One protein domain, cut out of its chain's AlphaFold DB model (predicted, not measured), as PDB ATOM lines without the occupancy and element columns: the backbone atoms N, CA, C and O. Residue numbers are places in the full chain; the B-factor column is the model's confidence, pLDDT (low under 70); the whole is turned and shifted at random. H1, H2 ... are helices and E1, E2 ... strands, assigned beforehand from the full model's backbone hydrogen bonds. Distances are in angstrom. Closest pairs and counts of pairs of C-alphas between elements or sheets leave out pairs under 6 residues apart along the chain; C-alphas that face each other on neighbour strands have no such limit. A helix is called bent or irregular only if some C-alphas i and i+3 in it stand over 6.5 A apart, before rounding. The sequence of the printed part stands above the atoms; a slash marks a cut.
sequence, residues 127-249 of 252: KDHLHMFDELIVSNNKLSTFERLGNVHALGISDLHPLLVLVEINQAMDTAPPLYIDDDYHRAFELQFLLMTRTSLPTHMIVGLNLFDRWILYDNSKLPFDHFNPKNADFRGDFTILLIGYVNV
ATOM      1  N   LYS A 127     -16.343   4.321  28.421       89.38
ATOM      2  CA  LYS A 127     -15.486   3.589  27.482       89.38
ATOM      3  C   LYS A 127     -14.720   2.427  28.127       89.38
ATOM      4  O   LYS A 127     -14.473   1.427  27.464       89.38
ATOM      5  N   ASP A 128     -14.411   2.529  29.421       88.50
ATOM      6  CA  ASP A 128     -13.649   1.524  30.171       88.50
ATOM      7  C   ASP A 128     -14.475   0.247  30.425       88.50
ATOM      8  O   ASP A 128     -13.957  -0.734  30.949       88.50
ATOM      9  N   HIS A 129     -15.761   0.251  30.053       91.50
ATOM     10  CA  HIS A 129     -16.655  -0.902  30.124       91.50
ATOM     11  C   HIS A 129     -17.010  -1.488  28.753       91.50
ATOM     12  O   HIS A 129     -17.664  -2.530  28.697       91.50
ATOM     13  N   LEU A 130     -16.623  -0.845  27.644       92.00
ATOM     14  CA  LEU A 130     -17.018  -1.298  26.305       92.00
ATOM     15  C   LEU A 130     -16.375  -2.636  25.918       92.00
ATOM     16  O   LEU A 130     -16.978  -3.395  25.161       92.00
ATOM     17  N   HIS A 131     -15.235  -2.990  26.519       90.69
ATOM     18  CA  HIS A 131     -14.581  -4.287  26.308       90.69
ATOM     19  C   HIS A 131     -15.425  -5.480  26.780       90.69
ATOM     20  O   HIS A 131     -15.192  -6.617  26.368       90.69
ATOM     21  N   MET A 132     -16.448  -5.241  27.611       91.62
ATOM     22  CA  MET A 132     -17.448  -6.254  27.974       91.62
ATOM     23  C   MET A 132     -18.179  -6.822  26.753       91.62
ATOM     24  O   MET A 132     -18.744  -7.915  26.832       91.62
ATOM     25  N   PHE A 133     -18.169  -6.092  25.636       93.38
ATOM     26  CA  PHE A 133     -18.876  -6.433  24.410       93.38
ATOM     27  C   PHE A 133     -17.954  -6.850  23.263       93.38
ATOM     28  O   PHE A 133     -18.477  -7.165  22.201       93.38
ATOM     29  N   ASP A 134     -16.627  -6.893  23.441       91.88
ATOM     30  CA  ASP A 134     -15.675  -7.132  22.340       91.88
ATOM     31  C   ASP A 134     -15.968  -8.424  21.563       91.88
ATOM     32  O   ASP A 134     -15.916  -8.447  20.335       91.88
ATOM     33  N   GLU A 135     -16.355  -9.489  22.268       90.88
ATOM     34  CA  GLU A 135     -16.707 -10.787  21.669       90.88
ATOM     35  C   GLU A 135     -18.034 -10.770  20.890       90.88
ATOM     36  O   GLU A 135     -18.325 -11.708  20.150       90.88
ATOM     37  N   LEU A 136     -18.841  -9.719  21.056       93.31
ATOM     38  CA  LEU A 136     -20.103  -9.514  20.345       93.31
ATOM     39  C   LEU A 136     -19.964  -8.607  19.122       93.31
ATOM     40  O   LEU A 136     -20.940  -8.460  18.381       93.31
ATOM     41  N   ILE A 137     -18.811  -7.952  18.942       92.62
ATOM     42  CA  ILE A 137     -18.627  -6.963  17.882       92.62
ATOM     43  C   ILE A 137     -18.636  -7.656  16.520       92.62
ATOM     44  O   ILE A 137     -17.851  -8.564  16.248       92.62
ATOM     45  N   VAL A 138     -19.501  -7.169  15.635       90.00
ATOM     46  CA  VAL A 138     -19.621  -7.628  14.251       90.00
ATOM     47  C   VAL A 138     -18.977  -6.612  13.301       90.00
ATOM     48  O   VAL A 138     -19.274  -5.419  13.348       90.00
ATOM     49  N   SER A 139     -18.049  -7.064  12.452       72.38
ATOM     50  CA  SER A 139     -16.987  -6.225  11.857       72.38
ATOM     51  C   SER A 139     -17.249  -5.766  10.418       72.38
ATOM     52  O   SER A 139     -16.496  -4.951   9.892       72.38
ATOM     53  N   ASN A 140     -18.336  -6.219   9.787       62.56
ATOM     54  CA  ASN A 140     -18.645  -5.918   8.379       62.56
ATOM     55  C   ASN A 140     -19.904  -5.062   8.160       62.56
ATOM     56  O   ASN A 140     -20.486  -5.055   7.075       62.56
ATOM     57  N   ASN A 141     -20.321  -4.306   9.173       65.44
ATOM     58  CA  ASN A 141     -21.426  -3.368   9.041       65.44
ATOM     59  C   ASN A 141     -20.891  -1.983   8.683       65.44
ATOM     60  O   ASN A 141     -20.387  -1.277   9.550       65.44
ATOM     61  N   LYS A 142     -21.029  -1.565   7.420       74.44
ATOM     62  CA  LYS A 142     -20.992  -0.127   7.123       74.44
ATOM     63  C   LYS A 142     -22.184   0.513   7.833       74.44
ATOM     64  O   LYS A 142     -23.330   0.210   7.509       74.44
ATOM     65  N   LEU A 143     -21.894   1.308   8.857       88.25
ATOM     66  CA  LEU A 143     -22.880   2.002   9.680       88.25
ATOM     67  C   LEU A 143     -22.644   3.503   9.574       88.25
ATOM     68  O   LEU A 143     -22.609   4.205  10.584       88.25
ATOM     69  N   SER A 144     -22.486   4.005   8.345       90.38
ATOM     70  CA  SER A 144     -22.022   5.373   8.105       90.38
ATOM     71  C   SER A 144     -22.928   6.427   8.749       90.38
ATOM     72  O   SER A 144     -22.459   7.465   9.217       90.38
ATOM     73  N   THR A 145     -24.230   6.147   8.845       91.06
ATOM     74  CA  THR A 145     -25.191   6.997   9.554       91.06
ATOM     75  C   THR A 145     -24.908   7.089  11.058       91.06
ATOM     76  O   THR A 145     -25.020   8.176  11.620       91.06
ATOM     77  N   PHE A 146     -24.497   5.993  11.704       93.50
ATOM     78  CA  PHE A 146     -24.105   5.979  13.119       93.50
ATOM     79  C   PHE A 146     -22.699   6.548  13.338       93.50
ATOM     80  O   PHE A 146     -22.479   7.253  14.316       93.50
ATOM     81  N   GLU A 147     -21.769   6.311  12.412       92.88
ATOM     82  CA  GLU A 147     -20.391   6.829  12.472       92.88
ATOM     83  C   GLU A 147     -20.342   8.367  12.462       92.88
ATOM     84  O   GLU A 147     -19.396   8.971  12.962       92.88
ATOM     85  N   ARG A 148     -21.389   9.028  11.947       91.56
ATOM     86  CA  ARG A 148     -21.556  10.491  12.050       91.56
ATOM     87  C   ARG A 148     -21.812  10.978  13.476       91.56
ATOM     88  O   ARG A 148     -21.627  12.162  13.736       91.56
ATOM     89  N   LEU A 149     -22.281  10.102  14.363       93.06
ATOM     90  CA  LEU A 149     -22.549  10.418  15.765       93.06
ATOM     91  C   LEU A 149     -21.315  10.169  16.649       93.06
ATOM     92  O   LEU A 149     -21.104  10.902  17.610       93.06
ATOM     93  N   GLY A 150     -20.492   9.163  16.336       93.75
ATOM     94  CA  GLY A 150     -19.336   8.796  17.157       93.75
ATOM     95  C   GLY A 150     -18.694   7.459  16.771       93.75
ATOM     96  O   GLY A 150     -18.929   6.952  15.675       93.75
ATOM     97  N   ASN A 151     -17.884   6.882  17.668       93.88
ATOM     98  CA  ASN A 151     -17.309   5.547  17.458       93.88
ATOM     99  C   ASN A 151     -18.392   4.484  17.631       93.88
ATOM    100  O   ASN A 151     -19.138   4.503  18.608       93.88
ATOM    101  N   VAL A 152     -18.465   3.536  16.700       93.88
ATOM    102  CA  VAL A 152     -19.568   2.577  16.630       93.88
ATOM    103  C   VAL A 152     -19.110   1.179  17.031       93.88
ATOM    104  O   VAL A 152     -18.142   0.654  16.487       93.88
ATOM    105  N   HIS A 153     -19.870   0.547  17.924       94.25
ATOM    106  CA  HIS A 153     -19.757  -0.869  18.264       94.25
ATOM    107  C   HIS A 153     -21.082  -1.560  17.931       94.25
ATOM    108  O   HIS A 153     -22.073  -1.449  18.656       94.25
ATOM    109  N   ALA A 154     -21.110  -2.256  16.799       94.62
ATOM    110  CA  ALA A 154     -22.257  -3.046  16.375       94.62
ATOM    111  C   ALA A 154     -22.192  -4.430  17.019       94.62
ATOM    112  O   ALA A 154     -21.210  -5.140  16.826       94.62
ATOM    113  N   LEU A 155     -23.226  -4.814  17.765       94.62
ATOM    114  CA  LEU A 155     -23.292  -6.081  18.489       94.62
ATOM    115  C   LEU A 155     -24.330  -7.004  17.852       94.62
ATOM    116  O   LEU A 155     -25.471  -6.595  17.608       94.62
ATOM    117  N   GLY A 156     -23.975  -8.263  17.620       92.56
ATOM    118  CA  GLY A 156     -24.892  -9.220  17.007       92.56
ATOM    119  C   GLY A 156     -24.353 -10.641  16.952       92.56
ATOM    120  O   GLY A 156     -23.270 -10.937  17.441       92.56
ATOM    121  N   ILE A 157     -25.142 -11.531  16.347       84.06
ATOM    122  CA  ILE A 157     -24.755 -12.935  16.111       84.06
ATOM    123  C   ILE A 157     -23.967 -13.064  14.800       84.06
ATOM    124  O   ILE A 157     -23.138 -13.955  14.643       84.06
ATOM    125  N   SER A 158     -24.248 -12.189  13.835       81.75
ATOM    126  CA  SER A 158     -23.574 -12.171  12.542       81.75
ATOM    127  C   SER A 158     -23.480 -10.753  12.003       81.75
ATOM    128  O   SER A 158     -24.305  -9.897  12.335       81.75
ATOM    129  N   ASP A 159     -22.522 -10.538  11.104       72.31
ATOM    130  CA  ASP A 159     -22.316  -9.258  10.425       72.31
ATOM    131  C   ASP A 159     -23.562  -8.755   9.695       72.31
ATOM    132  O   ASP A 159     -23.751  -7.556   9.574       72.31
ATOM    133  N   LEU A 160     -24.464  -9.634   9.260       76.81
ATOM    134  CA  LEU A 160     -25.673  -9.235   8.539       76.81
ATOM    135  C   LEU A 160     -26.802  -8.744   9.460       76.81
ATOM    136  O   LEU A 160     -27.749  -8.116   8.981       76.81
ATOM    137  N   HIS A 161     -26.705  -8.992  10.768       82.25
ATOM    138  CA  HIS A 161     -27.803  -8.782  11.714       82.25
ATOM    139  C   HIS A 161     -27.308  -8.209  13.057       82.25
ATOM    140  O   HIS A 161     -27.377  -8.897  14.082       82.25
ATOM    141  N   PRO A 162     -26.818  -6.951  13.091       91.75
ATOM    142  CA  PRO A 162     -26.595  -6.252  14.347       91.75
ATOM    143  C   PRO A 162     -27.941  -6.055  15.058       91.75
ATOM    144  O   PRO A 162     -28.937  -5.627  14.464       91.75
ATOM    145  N   LEU A 163     -27.959  -6.409  16.339       94.75
ATOM    146  CA  LEU A 163     -29.123  -6.333  17.221       94.75
ATOM    147  C   LEU A 163     -29.101  -5.054  18.060       94.75
ATOM    148  O   LEU A 163     -30.147  -4.448  18.284       94.75
ATOM    149  N   LEU A 164     -27.910  -4.648  18.502       95.50
ATOM    150  CA  LEU A 164     -27.665  -3.448  19.297       95.50
ATOM    151  C   LEU A 164     -26.479  -2.700  18.690       95.50
ATOM    152  O   LEU A 164     -25.447  -3.299  18.413       95.50
ATOM    153  N   VAL A 165     -26.617  -1.395  18.504       95.94
ATOM    154  CA  VAL A 165     -25.528  -0.507  18.102       95.94
ATOM    155  C   VAL A 165     -25.243   0.425  19.270       95.94
ATOM    156  O   VAL A 165     -26.118   1.185  19.692       95.94
ATOM    157  N   LEU A 166     -24.027   0.343  19.802       96.62
ATOM    158  CA  LEU A 166     -23.514   1.287  20.786       96.62
ATOM    159  C   LEU A 166     -22.714   2.362  20.056       96.62
ATOM    160  O   LEU A 166     -21.878   2.041  19.212       96.62
ATOM    161  N   VAL A 167     -22.961   3.626  20.381       96.06
ATOM    162  CA  VAL A 167     -22.213   4.755  19.823       96.06
ATOM    163  C   VAL A 167     -21.559   5.534  20.955       96.06
ATOM    164  O   VAL A 167     -22.256   6.179  21.741       96.06
ATOM    165  N   GLU A 168     -20.232   5.461  21.045       95.38
ATOM    166  CA  GLU A 168     -19.417   6.288  21.939       95.38
ATOM    167  C   GLU A 168     -19.289   7.689  21.338       95.38
ATOM    168  O   GLU A 168     -18.810   7.874  20.215       95.38
ATOM    169  N   ILE A 169     -19.744   8.686  22.091       93.81
ATOM    170  CA  ILE A 169     -19.806  10.069  21.634       93.81
ATOM    171  C   ILE A 169     -18.479  10.763  21.934       93.81
ATOM    172  O   ILE A 169     -18.161  11.088  23.075       93.81
ATOM    173  N   ASN A 170     -17.702  11.009  20.880       78.88
ATOM    174  CA  ASN A 170     -16.375  11.625  20.985       78.88
ATOM    175  C   ASN A 170     -16.405  13.158  20.959       78.88
ATOM    176  O   ASN A 170     -15.396  13.804  21.241       78.88
ATOM    177  N   GLN A 171     -17.526  13.745  20.540       77.56
ATOM    178  CA  GLN A 171     -17.713  15.189  20.410       77.56
ATOM    179  C   GLN A 171     -19.032  15.580  21.064       77.56
ATOM    180  O   GLN A 171     -20.012  14.852  20.945       77.56
ATOM    181  N   ALA A 172     -19.064  16.731  21.737       77.69
ATOM    182  CA  ALA A 172     -20.282  17.220  22.369       77.69
ATOM    183  C   ALA A 172     -21.424  17.307  21.343       77.69
ATOM    184  O   ALA A 172     -21.288  17.931  20.288       77.69
ATOM    185  N   MET A 173     -22.541  16.649  21.652       88.81
ATOM    186  CA  MET A 173     -23.768  16.749  20.875       88.81
ATOM    187  C   MET A 173     -24.659  17.820  21.495       88.81
ATOM    188  O   MET A 173     -25.241  17.588  22.545       88.81
ATOM    189  N   ASP A 174     -24.836  18.947  20.808       89.44
ATOM    190  CA  ASP A 174     -25.705  20.044  21.275       89.44
ATOM    191  C   ASP A 174     -27.204  19.791  21.008       89.44
ATOM    192  O   ASP A 174     -28.056  20.633  21.294       89.44
ATOM    193  N   THR A 175     -27.543  18.656  20.390       91.31
ATOM    194  CA  THR A 175     -28.908  18.327  19.959       91.31
ATOM    195  C   THR A 175     -29.278  16.903  20.330       91.31
ATOM    196  O   THR A 175     -28.413  16.047  20.520       91.31
ATOM    197  N   ALA A 176     -30.585  16.652  20.405       93.00
ATOM    198  CA  ALA A 176     -31.104  15.321  20.650       93.00
ATOM    199  C   ALA A 176     -30.654  14.351  19.550       93.00
ATOM    200  O   ALA A 176     -30.811  14.665  18.363       93.00
ATOM    201  N   PRO A 177     -30.151  13.160  19.911       94.62
ATOM    202  CA  PRO A 177     -29.895  12.133  18.924       94.62
ATOM    203  C   PRO A 177     -31.215  11.694  18.268       94.62
ATOM    204  O   PRO A 177     -32.280  11.783  18.896       94.62
ATOM    205  N   PRO A 178     -31.180  11.233  17.007       95.19
ATOM    206  CA  PRO A 178     -32.382  10.758  16.336       95.19
ATOM    207  C   PRO A 178     -33.058   9.639  17.138       95.19
ATOM    208  O   PRO A 178     -32.398   8.721  17.605       95.19
ATOM    209  N   LEU A 179     -34.385   9.676  17.284       95.19
ATOM    210  CA  LEU A 179     -35.094   8.571  17.949       95.19
ATOM    211  C   LEU A 179     -35.100   7.291  17.102       95.19
ATOM    212  O   LEU A 179     -35.155   6.198  17.654       95.19
ATOM    213  N   TYR A 180     -35.038   7.446  15.779       95.50
ATOM    214  CA  TYR A 180     -34.968   6.356  14.816       95.50
ATOM    215  C   TYR A 180     -33.860   6.641  13.808       95.50
ATOM    216  O   TYR A 180     -33.718   7.780  13.352       95.50
ATOM    217  N   ILE A 181     -33.092   5.610  13.469       94.81
ATOM    218  CA  ILE A 181     -32.021   5.657  12.475       94.81
ATOM    219  C   ILE A 181     -32.140   4.431  11.580       94.81
ATOM    220  O   ILE A 181     -32.181   3.309  12.079       94.81
ATOM    221  N   ASP A 182     -32.138   4.656  10.270       93.06
ATOM    222  CA  ASP A 182     -31.903   3.601   9.292       93.06
ATOM    223  C   ASP A 182     -30.411   3.547   8.963       93.06
ATOM    224  O   ASP A 182     -29.760   4.580   8.753       93.06
ATOM    225  N   ASP A 183     -29.863   2.339   8.919       89.62
ATOM    226  CA  ASP A 183     -28.498   2.143   8.451       89.62
ATOM    227  C   ASP A 183     -28.392   2.054   6.923       89.62
ATOM    228  O   ASP A 183     -29.378   2.146   6.189       89.62
ATOM    229  N   ASP A 184     -27.168   1.839   6.440       88.44
ATOM    230  CA  ASP A 184     -26.854   1.766   5.009       88.44
ATOM    231  C   ASP A 184     -27.545   0.582   4.291       88.44
ATOM    232  O   ASP A 184     -27.580   0.537   3.062       88.44
ATOM    233  N   TYR A 185     -28.114  -0.366   5.046       88.19
ATOM    234  CA  TYR A 185     -28.853  -1.532   4.556       88.19
ATOM    235  C   TYR A 185     -30.370  -1.408   4.771       88.19
ATOM    236  O   TYR A 185     -31.095  -2.386   4.572       88.19
ATOM    237  N   HIS A 186     -30.862  -0.226   5.160       88.25
ATOM    238  CA  HIS A 186     -32.269   0.038   5.484       88.25
ATOM    239  C   HIS A 186     -32.814  -0.821   6.634       88.25
ATOM    240  O   HIS A 186     -34.011  -1.124   6.690       88.25
ATOM    241  N   ARG A 187     -31.942  -1.238   7.558       90.62
ATOM    242  CA  ARG A 187     -32.366  -1.816   8.834       90.62
ATOM    243  C   ARG A 187     -32.683  -0.653   9.770       90.62
ATOM    244  O   ARG A 187     -31.862   0.248   9.929       90.62
ATOM    245  N   ALA A 188     -33.869  -0.685  10.367       93.50
ATOM    246  CA  ALA A 188     -34.341   0.363  11.258       93.50
ATOM    247  C   ALA A 188     -33.908   0.087  12.701       93.50
ATOM    248  O   ALA A 188     -34.054  -1.028  13.212       93.50
ATOM    249  N   PHE A 189     -33.423   1.125  13.371       95.31
ATOM    250  CA  PHE A 189     -33.032   1.080  14.770       95.31
ATOM    251  C   PHE A 189     -33.730   2.175  15.557       95.31
ATOM    252  O   PHE A 189     -33.872   3.304  15.093       95.31
ATOM    253  N   GLU A 190     -34.123   1.838  16.777       95.94
ATOM    254  CA  GLU A 190     -34.758   2.745  17.720       95.94
ATOM    255  C   GLU A 190     -33.832   3.025  18.896       95.94
ATOM    256  O   GLU A 190     -33.187   2.124  19.440       95.94
ATOM    257  N   LEU A 191     -33.794   4.287  19.304       96.44
ATOM    258  CA  LEU A 191     -33.059   4.743  20.466       96.44
ATOM    259  C   LEU A 191     -33.651   4.133  21.751       96.44
ATOM    260  O   LEU A 191     -34.825   4.345  22.064       96.44
ATOM    261  N   GLN A 192     -32.831   3.413  22.520       96.19
ATOM    262  CA  GLN A 192     -33.259   2.764  23.767       96.19
ATOM    263  C   GLN A 192     -32.690   3.414  25.020       96.19
ATOM    264  O   GLN A 192     -33.375   3.485  26.040       96.19
ATOM    265  N   PHE A 193     -31.455   3.911  24.968       97.12
ATOM    266  CA  PHE A 193     -30.886   4.612  26.110       97.12
ATOM    267  C   PHE A 193     -29.859   5.671  25.720       97.12
ATOM    268  O   PHE A 193     -29.227   5.603  24.664       97.12
ATOM    269  N   LEU A 194     -29.680   6.624  26.633       97.12
ATOM    270  CA  LEU A 194     -28.641   7.646  26.617       97.12
ATOM    271  C   LEU A 194     -27.889   7.603  27.942       97.12
ATOM    272  O   LEU A 194     -28.474   7.882  28.987       97.12
ATOM    273  N   LEU A 195     -26.602   7.280  27.899       96.19
ATOM    274  CA  LEU A 195     -25.705   7.424  29.037       96.19
ATOM    275  C   LEU A 195     -25.155   8.852  29.029       96.19
ATOM    276  O   LEU A 195     -24.541   9.278  28.047       96.19
ATOM    277  N   MET A 196     -25.408   9.597  30.099       95.31
ATOM    278  CA  MET A 196     -25.168  11.037  30.140       95.31
ATOM    279  C   MET A 196     -24.586  11.468  31.482       95.31
ATOM    280  O   MET A 196     -24.684  10.758  32.481       95.31
ATOM    281  N   THR A 197     -24.051  12.679  31.512       93.81
ATOM    282  CA  THR A 197     -23.766  13.423  32.742       93.81
ATOM    283  C   THR A 197     -24.497  14.756  32.700       93.81
ATOM    284  O   THR A 197     -24.926  15.213  31.633       93.81
ATOM    285  N   ARG A 198     -24.655  15.394  33.862       92.06
ATOM    286  CA  ARG A 198     -25.071  16.800  33.902       92.06
ATOM    287  C   ARG A 198     -23.850  17.690  33.736       92.06
ATOM    288  O   ARG A 198     -22.836  17.446  34.388       92.06
ATOM    289  N   THR A 199     -23.965  18.776  32.980       88.25
ATOM    290  CA  THR A 199     -22.882  19.761  32.811       88.25
ATOM    291  C   THR A 199     -22.397  20.309  34.158       88.25
ATOM    292  O   THR A 199     -21.207  20.548  34.350       88.25
ATOM    293  N   SER A 200     -23.305  20.459  35.129       90.69
ATOM    294  CA  SER A 200     -22.980  20.916  36.486       90.69
ATOM    295  C   SER A 200     -22.288  19.866  37.363       90.69
ATOM    296  O   SER A 200     -21.739  20.221  38.403       90.69
ATOM    297  N   LEU A 201     -22.358  18.582  37.001       90.00
ATOM    298  CA  LEU A 201     -21.791  17.469  37.762       90.00
ATOM    299  C   LEU A 201     -21.271  16.383  36.797       90.00
ATOM    300  O   LEU A 201     -21.877  15.316  36.678       90.00
ATOM    301  N   PRO A 202     -20.148  16.638  36.102       85.75
ATOM    302  CA  PRO A 202     -19.650  15.770  35.031       85.75
ATOM    303  C   PRO A 202     -19.132  14.414  35.528       85.75
ATOM    304  O   PRO A 202     -18.852  13.531  34.727       85.75
ATOM    305  N   THR A 203     -18.983  14.247  36.841       85.12
ATOM    306  CA  THR A 203     -18.519  13.014  37.487       85.12
ATOM    307  C   THR A 203     -19.645  12.039  37.817       85.12
ATOM    308  O   THR A 203     -19.372  10.913  38.218       85.12
ATOM    309  N   HIS A 204     -20.903  12.474  37.711       90.75
ATOM    310  CA  HIS A 204     -22.067  11.664  38.050       90.75
ATOM    311  C   HIS A 204     -22.795  11.232  36.786       90.75
ATOM    312  O   HIS A 204     -23.222  12.069  35.987       90.75
ATOM    313  N   MET A 205     -22.944   9.922  36.629       92.50
ATOM    314  CA  MET A 205     -23.636   9.316  35.504       92.50
ATOM    315  C   MET A 205     -25.132   9.200  35.774       92.50
ATOM    316  O   MET A 205     -25.584   8.812  36.849       92.50
ATOM    317  N   ILE A 206     -25.901   9.501  34.739       94.12
ATOM    318  CA  ILE A 206     -27.349   9.337  34.680       94.12
ATOM    319  C   ILE A 206     -27.713   8.667  33.361       94.12
ATOM    320  O   ILE A 206     -26.963   8.730  32.380       94.12
ATOM    321  N   VAL A 207     -28.875   8.021  33.323       95.56
ATOM    322  CA  VAL A 207     -29.316   7.285  32.137       95.56
ATOM    323  C   VAL A 207     -30.711   7.715  31.727       95.56
ATOM    324  O   VAL A 207     -31.672   7.540  32.470       95.56
ATOM    325  N   GLY A 208     -30.843   8.249  30.517       96.19
ATOM    326  CA  GLY A 208     -32.134   8.346  29.850       96.19
ATOM    327  C   GLY A 208     -32.523   6.958  29.356       96.19
ATOM    328  O   GLY A 208     -31.779   6.382  28.567       96.19
ATOM    329  N   LEU A 209     -33.652   6.415  29.805       95.31
ATOM    330  CA  LEU A 209     -34.120   5.075  29.433       95.31
ATOM    331  C   LEU A 209     -35.462   5.160  28.712       95.31
ATOM    332  O   LEU A 209     -36.399   5.771  29.233       95.31
ATOM    333  N   ASN A 210     -35.567   4.501  27.560       93.88
ATOM    334  CA  ASN A 210     -36.826   4.259  26.873       93.88
ATOM    335  C   ASN A 210     -37.531   3.062  27.517       93.88
ATOM    336  O   ASN A 210     -37.018   1.948  27.508       93.88
ATOM    337  N   LEU A 211     -38.714   3.268  28.085       88.06
ATOM    338  CA  LEU A 211     -39.540   2.239  28.712       88.06
ATOM    339  C   LEU A 211     -40.795   1.966  27.878       88.06
ATOM    340  O   LEU A 211     -41.906   2.040  28.393       88.06
ATOM    341  N   PHE A 212     -40.592   1.632  26.599       80.44
ATOM    342  CA  PHE A 212     -41.600   1.414  25.550       80.44
ATOM    343  C   PHE A 212     -42.390   2.664  25.140       80.44
ATOM    344  O   PHE A 212     -42.334   3.073  23.987       80.44
ATOM    345  N   ASP A 213     -43.155   3.253  26.057       81.44
ATOM    346  CA  ASP A 213     -44.066   4.372  25.779       81.44
ATOM    347  C   ASP A 213     -43.627   5.684  26.440       81.44
ATOM    348  O   ASP A 213     -44.187   6.751  26.174       81.44
ATOM    349  N   ARG A 214     -42.611   5.619  27.304       89.62
ATOM    350  CA  ARG A 214     -42.129   6.762  28.069       89.62
ATOM    351  C   ARG A 214     -40.632   6.732  28.265       89.62
ATOM    352  O   ARG A 214     -40.029   5.681  28.435       89.62
ATOM    353  N   TRP A 215     -40.066   7.923  28.358       94.38
ATOM    354  CA  TRP A 215     -38.680   8.120  28.735       94.38
ATOM    355  C   TRP A 215     -38.585   8.528  30.208       94.38
ATOM    356  O   TRP A 215     -39.380   9.336  30.709       94.38
ATOM    357  N   ILE A 216     -37.623   7.942  30.917       93.62
ATOM    358  CA  ILE A 216     -37.296   8.294  32.304       93.62
ATOM    359  C   ILE A 216     -35.820   8.645  32.428       93.62
ATOM    360  O   ILE A 216     -35.000   8.169  31.643       93.62
ATOM    361  N   LEU A 217     -35.491   9.454  33.431       93.62
ATOM    362  CA  LEU A 217     -34.121   9.718  33.837       93.62
ATOM    363  C   LEU A 217     -33.800   8.883  35.075       93.62
ATOM    364  O   LEU A 217     -34.257   9.179  36.181       93.62
ATOM    365  N   TYR A 218     -33.030   7.822  34.870       92.50
ATOM    366  CA  TYR A 218     -32.464   7.014  35.933       92.50
ATOM    367  C   TYR A 218     -31.252   7.724  36.536       92.50
ATOM    368  O   TYR A 218     -30.306   8.079  35.833       92.50
ATOM    369  N   ASP A 219     -31.286   7.888  37.854       90.88
ATOM    370  CA  ASP A 219     -30.212   8.447  38.663       90.88
ATOM    371  C   ASP A 219     -30.062   7.554  39.899       90.88
ATOM    372  O   ASP A 219     -30.987   7.428  40.704       90.88
ATOM    373  N   ASN A 220     -28.911   6.896  40.052       85.00
ATOM    374  CA  ASN A 220     -28.692   5.960  41.155       85.00
ATOM    375  C   ASN A 220     -28.623   6.648  42.533       85.00
ATOM    376  O   ASN A 220     -28.690   5.967  43.560       85.00
ATOM    377  N   SER A 221     -28.558   7.980  42.579       83.94
ATOM    378  CA  SER A 221     -28.575   8.775  43.810       83.94
ATOM    379  C   SER A 221     -29.977   9.232  44.235       83.94
ATOM    380  O   SER A 221     -30.156   9.685  45.369       83.94
ATOM    381  N   LYS A 222     -30.987   9.108  43.360       81.44
ATOM    382  CA  LYS A 222     -32.293   9.749  43.552       81.44
ATOM    383  C   LYS A 222     -33.466   8.833  43.196       81.44
ATOM    384  O   LYS A 222     -33.499   8.188  42.156       81.44
ATOM    385  N   LEU A 223     -34.491   8.857  44.052       79.94
ATOM    386  CA  LEU A 223     -35.814   8.293  43.784       79.94
ATOM    387  C   LEU A 223     -36.914   9.309  44.150       79.94
ATOM    388  O   LEU A 223     -36.739  10.049  45.123       79.94
ATOM    389  N   PRO A 224     -38.061   9.323  43.441       81.62
ATOM    390  CA  PRO A 224     -38.366   8.554  42.226       81.62
ATOM    391  C   PRO A 224     -37.579   9.057  41.002       81.62
ATOM    392  O   PRO A 224     -37.034  10.158  41.024       81.62
ATOM    393  N   PHE A 225     -37.532   8.248  39.940       86.06
ATOM    394  CA  PHE A 225     -36.924   8.647  38.668       86.06
ATOM    395  C   PHE A 225     -37.740   9.753  37.997       86.06
ATOM    396  O   PHE A 225     -38.974   9.687  37.958       86.06
ATOM    397  N   ASP A 226     -37.047  10.756  37.464       88.81
ATOM    398  CA  ASP A 226     -37.690  11.896  36.818       88.81
ATOM    399  C   ASP A 226     -38.227  11.492  35.433       88.81
ATOM    400  O   ASP A 226     -37.698  10.596  34.769       88.81
ATOM    401  N   HIS A 227     -39.280  12.166  34.967       91.56
ATOM    402  CA  HIS A 227     -39.668  12.054  33.563       91.56
ATOM    403  C   HIS A 227     -38.589  12.693  32.687       91.56
ATOM    404  O   HIS A 227     -38.073  13.766  33.003       91.56
ATOM    405  N   PHE A 228     -38.279  12.047  31.572       93.88
ATOM    406  CA  PHE A 228     -37.312  12.531  30.604       93.88
ATOM    407  C   PHE A 228     -37.952  12.538  29.225       93.88
ATOM    408  O   PHE A 228     -38.792  11.697  28.927       93.88
ATOM    409  N   ASN A 229     -37.569  13.478  28.371       93.50
ATOM    410  CA  ASN A 229     -37.936  13.447  26.963       93.50
ATOM    411  C   ASN A 229     -36.727  13.911  26.151       93.50
ATOM    412  O   ASN A 229     -36.433  15.109  26.177       93.50
ATOM    413  N   PRO A 230     -36.058  13.009  25.405       93.56
ATOM    414  CA  PRO A 230     -34.886  13.370  24.618       93.56
ATOM    415  C   PRO A 230     -35.147  14.545  23.673       93.56
ATOM    416  O   PRO A 230     -34.296  15.403  23.522       93.56
ATOM    417  N   LYS A 231     -36.345  14.665  23.085       92.38
ATOM    418  CA  LYS A 231     -36.647  15.750  22.133       92.38
ATOM    419  C   LYS A 231     -36.639  17.148  22.757       92.38
ATOM    420  O   LYS A 231     -36.448  18.120  22.035       92.38
ATOM    421  N   ASN A 232     -36.878  17.237  24.063       91.38
ATOM    422  CA  ASN A 232     -37.004  18.500  24.789       91.38
ATOM    423  C   ASN A 232     -35.842  18.734  25.768       91.38
ATOM    424  O   ASN A 232     -35.842  19.744  26.468       91.38
ATOM    425  N   ALA A 233     -34.903  17.791  25.873       93.31
ATOM    426  CA  ALA A 233     -33.768  17.896  26.777       93.31
ATOM    427  C   ALA A 233     -32.753  18.930  26.263       93.31
ATOM    428  O   ALA A 233     -32.499  19.025  25.061       93.31
ATOM    429  N   ASP A 234     -32.170  19.699  27.183       92.94
ATOM    430  CA  ASP A 234     -31.140  20.686  26.860       92.94
ATOM    431  C   ASP A 234     -29.756  20.026  26.818       92.94
ATOM    432  O   ASP A 234     -29.033  19.985  27.814       92.94
ATOM    433  N   PHE A 235     -29.383  19.505  25.651       93.62
ATOM    434  CA  PHE A 235     -28.055  18.926  25.415       93.62
ATOM    435  C   PHE A 235     -26.954  19.965  25.185       93.62
ATOM    436  O   PHE A 235     -25.785  19.615  25.065       93.62
ATOM    437  N   ARG A 236     -27.311  21.251  25.118       89.19
ATOM    438  CA  ARG A 236     -26.341  22.335  24.971       89.19
ATOM    439  C   ARG A 236     -25.902  22.887  26.325       89.19
ATOM    440  O   ARG A 236     -24.765  23.331  26.466       89.19
ATOM    441  N   GLY A 237     -26.816  22.918  27.293       87.94
ATOM    442  CA  GLY A 237     -26.601  23.516  28.609       87.94
ATOM    443  C   GLY A 237     -26.596  22.529  29.774       87.94
ATOM    444  O   GLY A 237     -25.774  22.682  30.677       87.94
ATOM    445  N   ASP A 238     -27.466  21.515  29.774       91.44
ATOM    446  CA  ASP A 238     -27.729  20.687  30.965       91.44
ATOM    447  C   ASP A 238     -27.133  19.278  30.865       91.44
ATOM    448  O   ASP A 238     -26.563  18.789  31.838       91.44
ATOM    449  N   PHE A 239     -27.204  18.634  29.697       94.56
ATOM    450  CA  PHE A 239     -26.777  17.243  29.521       94.56
ATOM    451  C   PHE A 239     -25.617  17.094  28.544       94.56
ATOM    452  O   PHE A 239     -25.654  17.624  27.440       94.56
ATOM    453  N   THR A 240     -24.630  16.278  28.910       94.12
ATOM    454  CA  THR A 240     -23.594  15.790  27.990       94.12
ATOM    455  C   THR A 240     -23.811  14.301  27.737       94.12
ATOM    456  O   THR A 240     -23.836  13.509  28.680       94.12
ATOM    457  N   ILE A 241     -23.975  13.912  26.472       95.19
ATOM    458  CA  ILE A 241     -24.129  12.508  26.067       95.19
ATOM    459  C   ILE A 241     -22.746  11.874  25.925       95.19
ATOM    460  O   ILE A 241     -21.882  12.432  25.254       95.19
ATOM    461  N   LEU A 242     -22.556  10.702  26.531       94.94
ATOM    462  CA  LEU A 242     -21.302   9.945  26.473       94.94
ATOM    463  C   LEU A 242     -21.441   8.641  25.679       94.94
ATOM    464  O   LEU A 242     -20.520   8.243  24.970       94.94
ATOM    465  N   LEU A 243     -22.594   7.976  25.780       96.25
ATOM    466  CA  LEU A 243     -22.868   6.733  25.063       96.25
ATOM    467  C   LEU A 243     -24.340   6.665  24.662       96.25
ATOM    468  O   LEU A 243     -25.224   7.024  25.441       96.25
ATOM    469  N   ILE A 244     -24.601   6.149  23.467       96.81
ATOM    470  CA  ILE A 244     -25.948   5.933  22.942       96.81
ATOM    471  C   ILE A 244     -26.162   4.454  22.632       96.81
ATOM    472  O   ILE A 244     -25.271   3.814  22.078       96.81
ATOM    473  N   GLY A 245     -27.344   3.922  22.949       97.25
ATOM    474  CA  GLY A 245     -27.750   2.566  22.578       97.25
ATOM    475  C   GLY A 245     -28.963   2.547  21.654       97.25
ATOM    476  O   GLY A 245     -30.043   2.999  22.041       97.25
ATOM    477  N   TYR A 246     -28.793   1.971  20.465       97.00
ATOM    478  CA  TYR A 246     -29.841   1.784  19.460       97.00
ATOM    479  C   TYR A 246     -30.137   0.308  19.221       97.00
ATOM    480  O   TYR A 246     -29.230  -0.467  18.929       97.00
ATOM    481  N   VAL A 247     -31.406  -0.084  19.277       95.75
ATOM    482  CA  VAL A 247     -31.839  -1.473  19.084       95.75
ATOM    483  C   VAL A 247     -32.534  -1.641  17.747       95.75
ATOM    484  O   VAL A 247     -33.386  -0.837  17.381       95.75
ATOM    485  N   ASN A 248     -32.186  -2.707  17.031       94.06
ATOM    486  CA  ASN A 248     -32.841  -3.078  15.783       94.06
ATOM    487  C   ASN A 248     -34.312  -3.441  16.052       94.06
ATOM    488  O   ASN A 248     -34.589  -4.336  16.857       94.06
ATOM    489  N   VAL A 249     -35.252  -2.759  15.386       89.81
ATOM    490  CA  VAL A 249     -36.701  -2.953  15.612       89.81
ATOM    491  C   VAL A 249     -37.281  -4.139  14.845       89.81
ATOM    492  O   VAL A 249     -38.372  -4.607  15.163       89.81
TER     493      VAL A 249
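This is residues 127 to 249 of the 252 residues of the protein "uncharacterized protein LOC113037835 isoform X1" of Carassius auratus (UniProt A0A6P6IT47). One strongly twisted antiparallel sheet makes the body of this domain, with the long strands E4 and E8 side by side in its middle, E2 and E1 beyond E8, and E5, E6 and E7 beyond E4. The irregular helix H1 packs over one face at the E1 and E2 end, and the short helix H2 is on the opposite face. The printed part has 123 residues, with two named helices followed by eight named strands; the sheet is branched, and the class is mixed, helices and strands. It is compact, with a radius of gyration of the C-alphas of 14.4 A and spans of 40 by 30 by 25 A.

H1, residues 127 to 136, begins at C-alpha 127 (-15.486, 3.589, 27.482) and is 15.6 A long; it is irregular, with C-alphas 132 and 135 7.8 A apart. H2 is residues 144 to 147. E1, residues 151 to 156, spans 16.6 A, and E2, residues 162 to 168, spans 16.3 A. E3 is residues 180 to 182. E4, residues 188 to 198, is 29.5 A long and begins at (-34.341, 0.363, 11.258). E5, residues 201 to 210, spans 22.8 A and bends by 80 degrees at residue 204. E6 is residues 215 to 218 and E7 residues 226 to 228. E8, residues 239 to 248, spans 25.3 A, bends by 68 degrees at residue 242 and ends at C-alpha 248 (-32.841, -3.078, 15.783).

E4 has E8 on one side, N 195 and O 243 being 2.8 A apart, and E3 and E5 on the other side, with N 189 and O 181 at 2.8 A and N 208 and O 194 at 2.8 A. E8 has E2 on its other side, N 165 to O 246 at 2.8 A. E1 and E2 form a hairpin, N 153 to O 166 at 2.8 A. E3 to E7 form a meander, each strand the antiparallel neighbour of the one before; N 218 and O 207 are 2.8 A apart, N 217 and O 226 2.8 A. H1 is on the sheet at a height of 8.8 A, over E1 and, only just, E2; its closest C-alphas to E1 are those of Leu 136 and Leu 155, 5.0 A. H2, on the opposite face at 7.4 A, is over none of the strands. In H1, 0 of 6 O i to N i+4 pairs are within hydrogen-bond range, against 5 of 7 O i to N i+3 pairs; H2 is too short for an i+4 pair.

The C-alphas of Asn 140 and Leu 223, the two farthest apart, are 41.8 A apart. The printed part has no cut. The link E2 to E3, 11 residues, is long. Mean pLDDT of the printed part is 90.4; residues 140 to 141 are under 70 in this model.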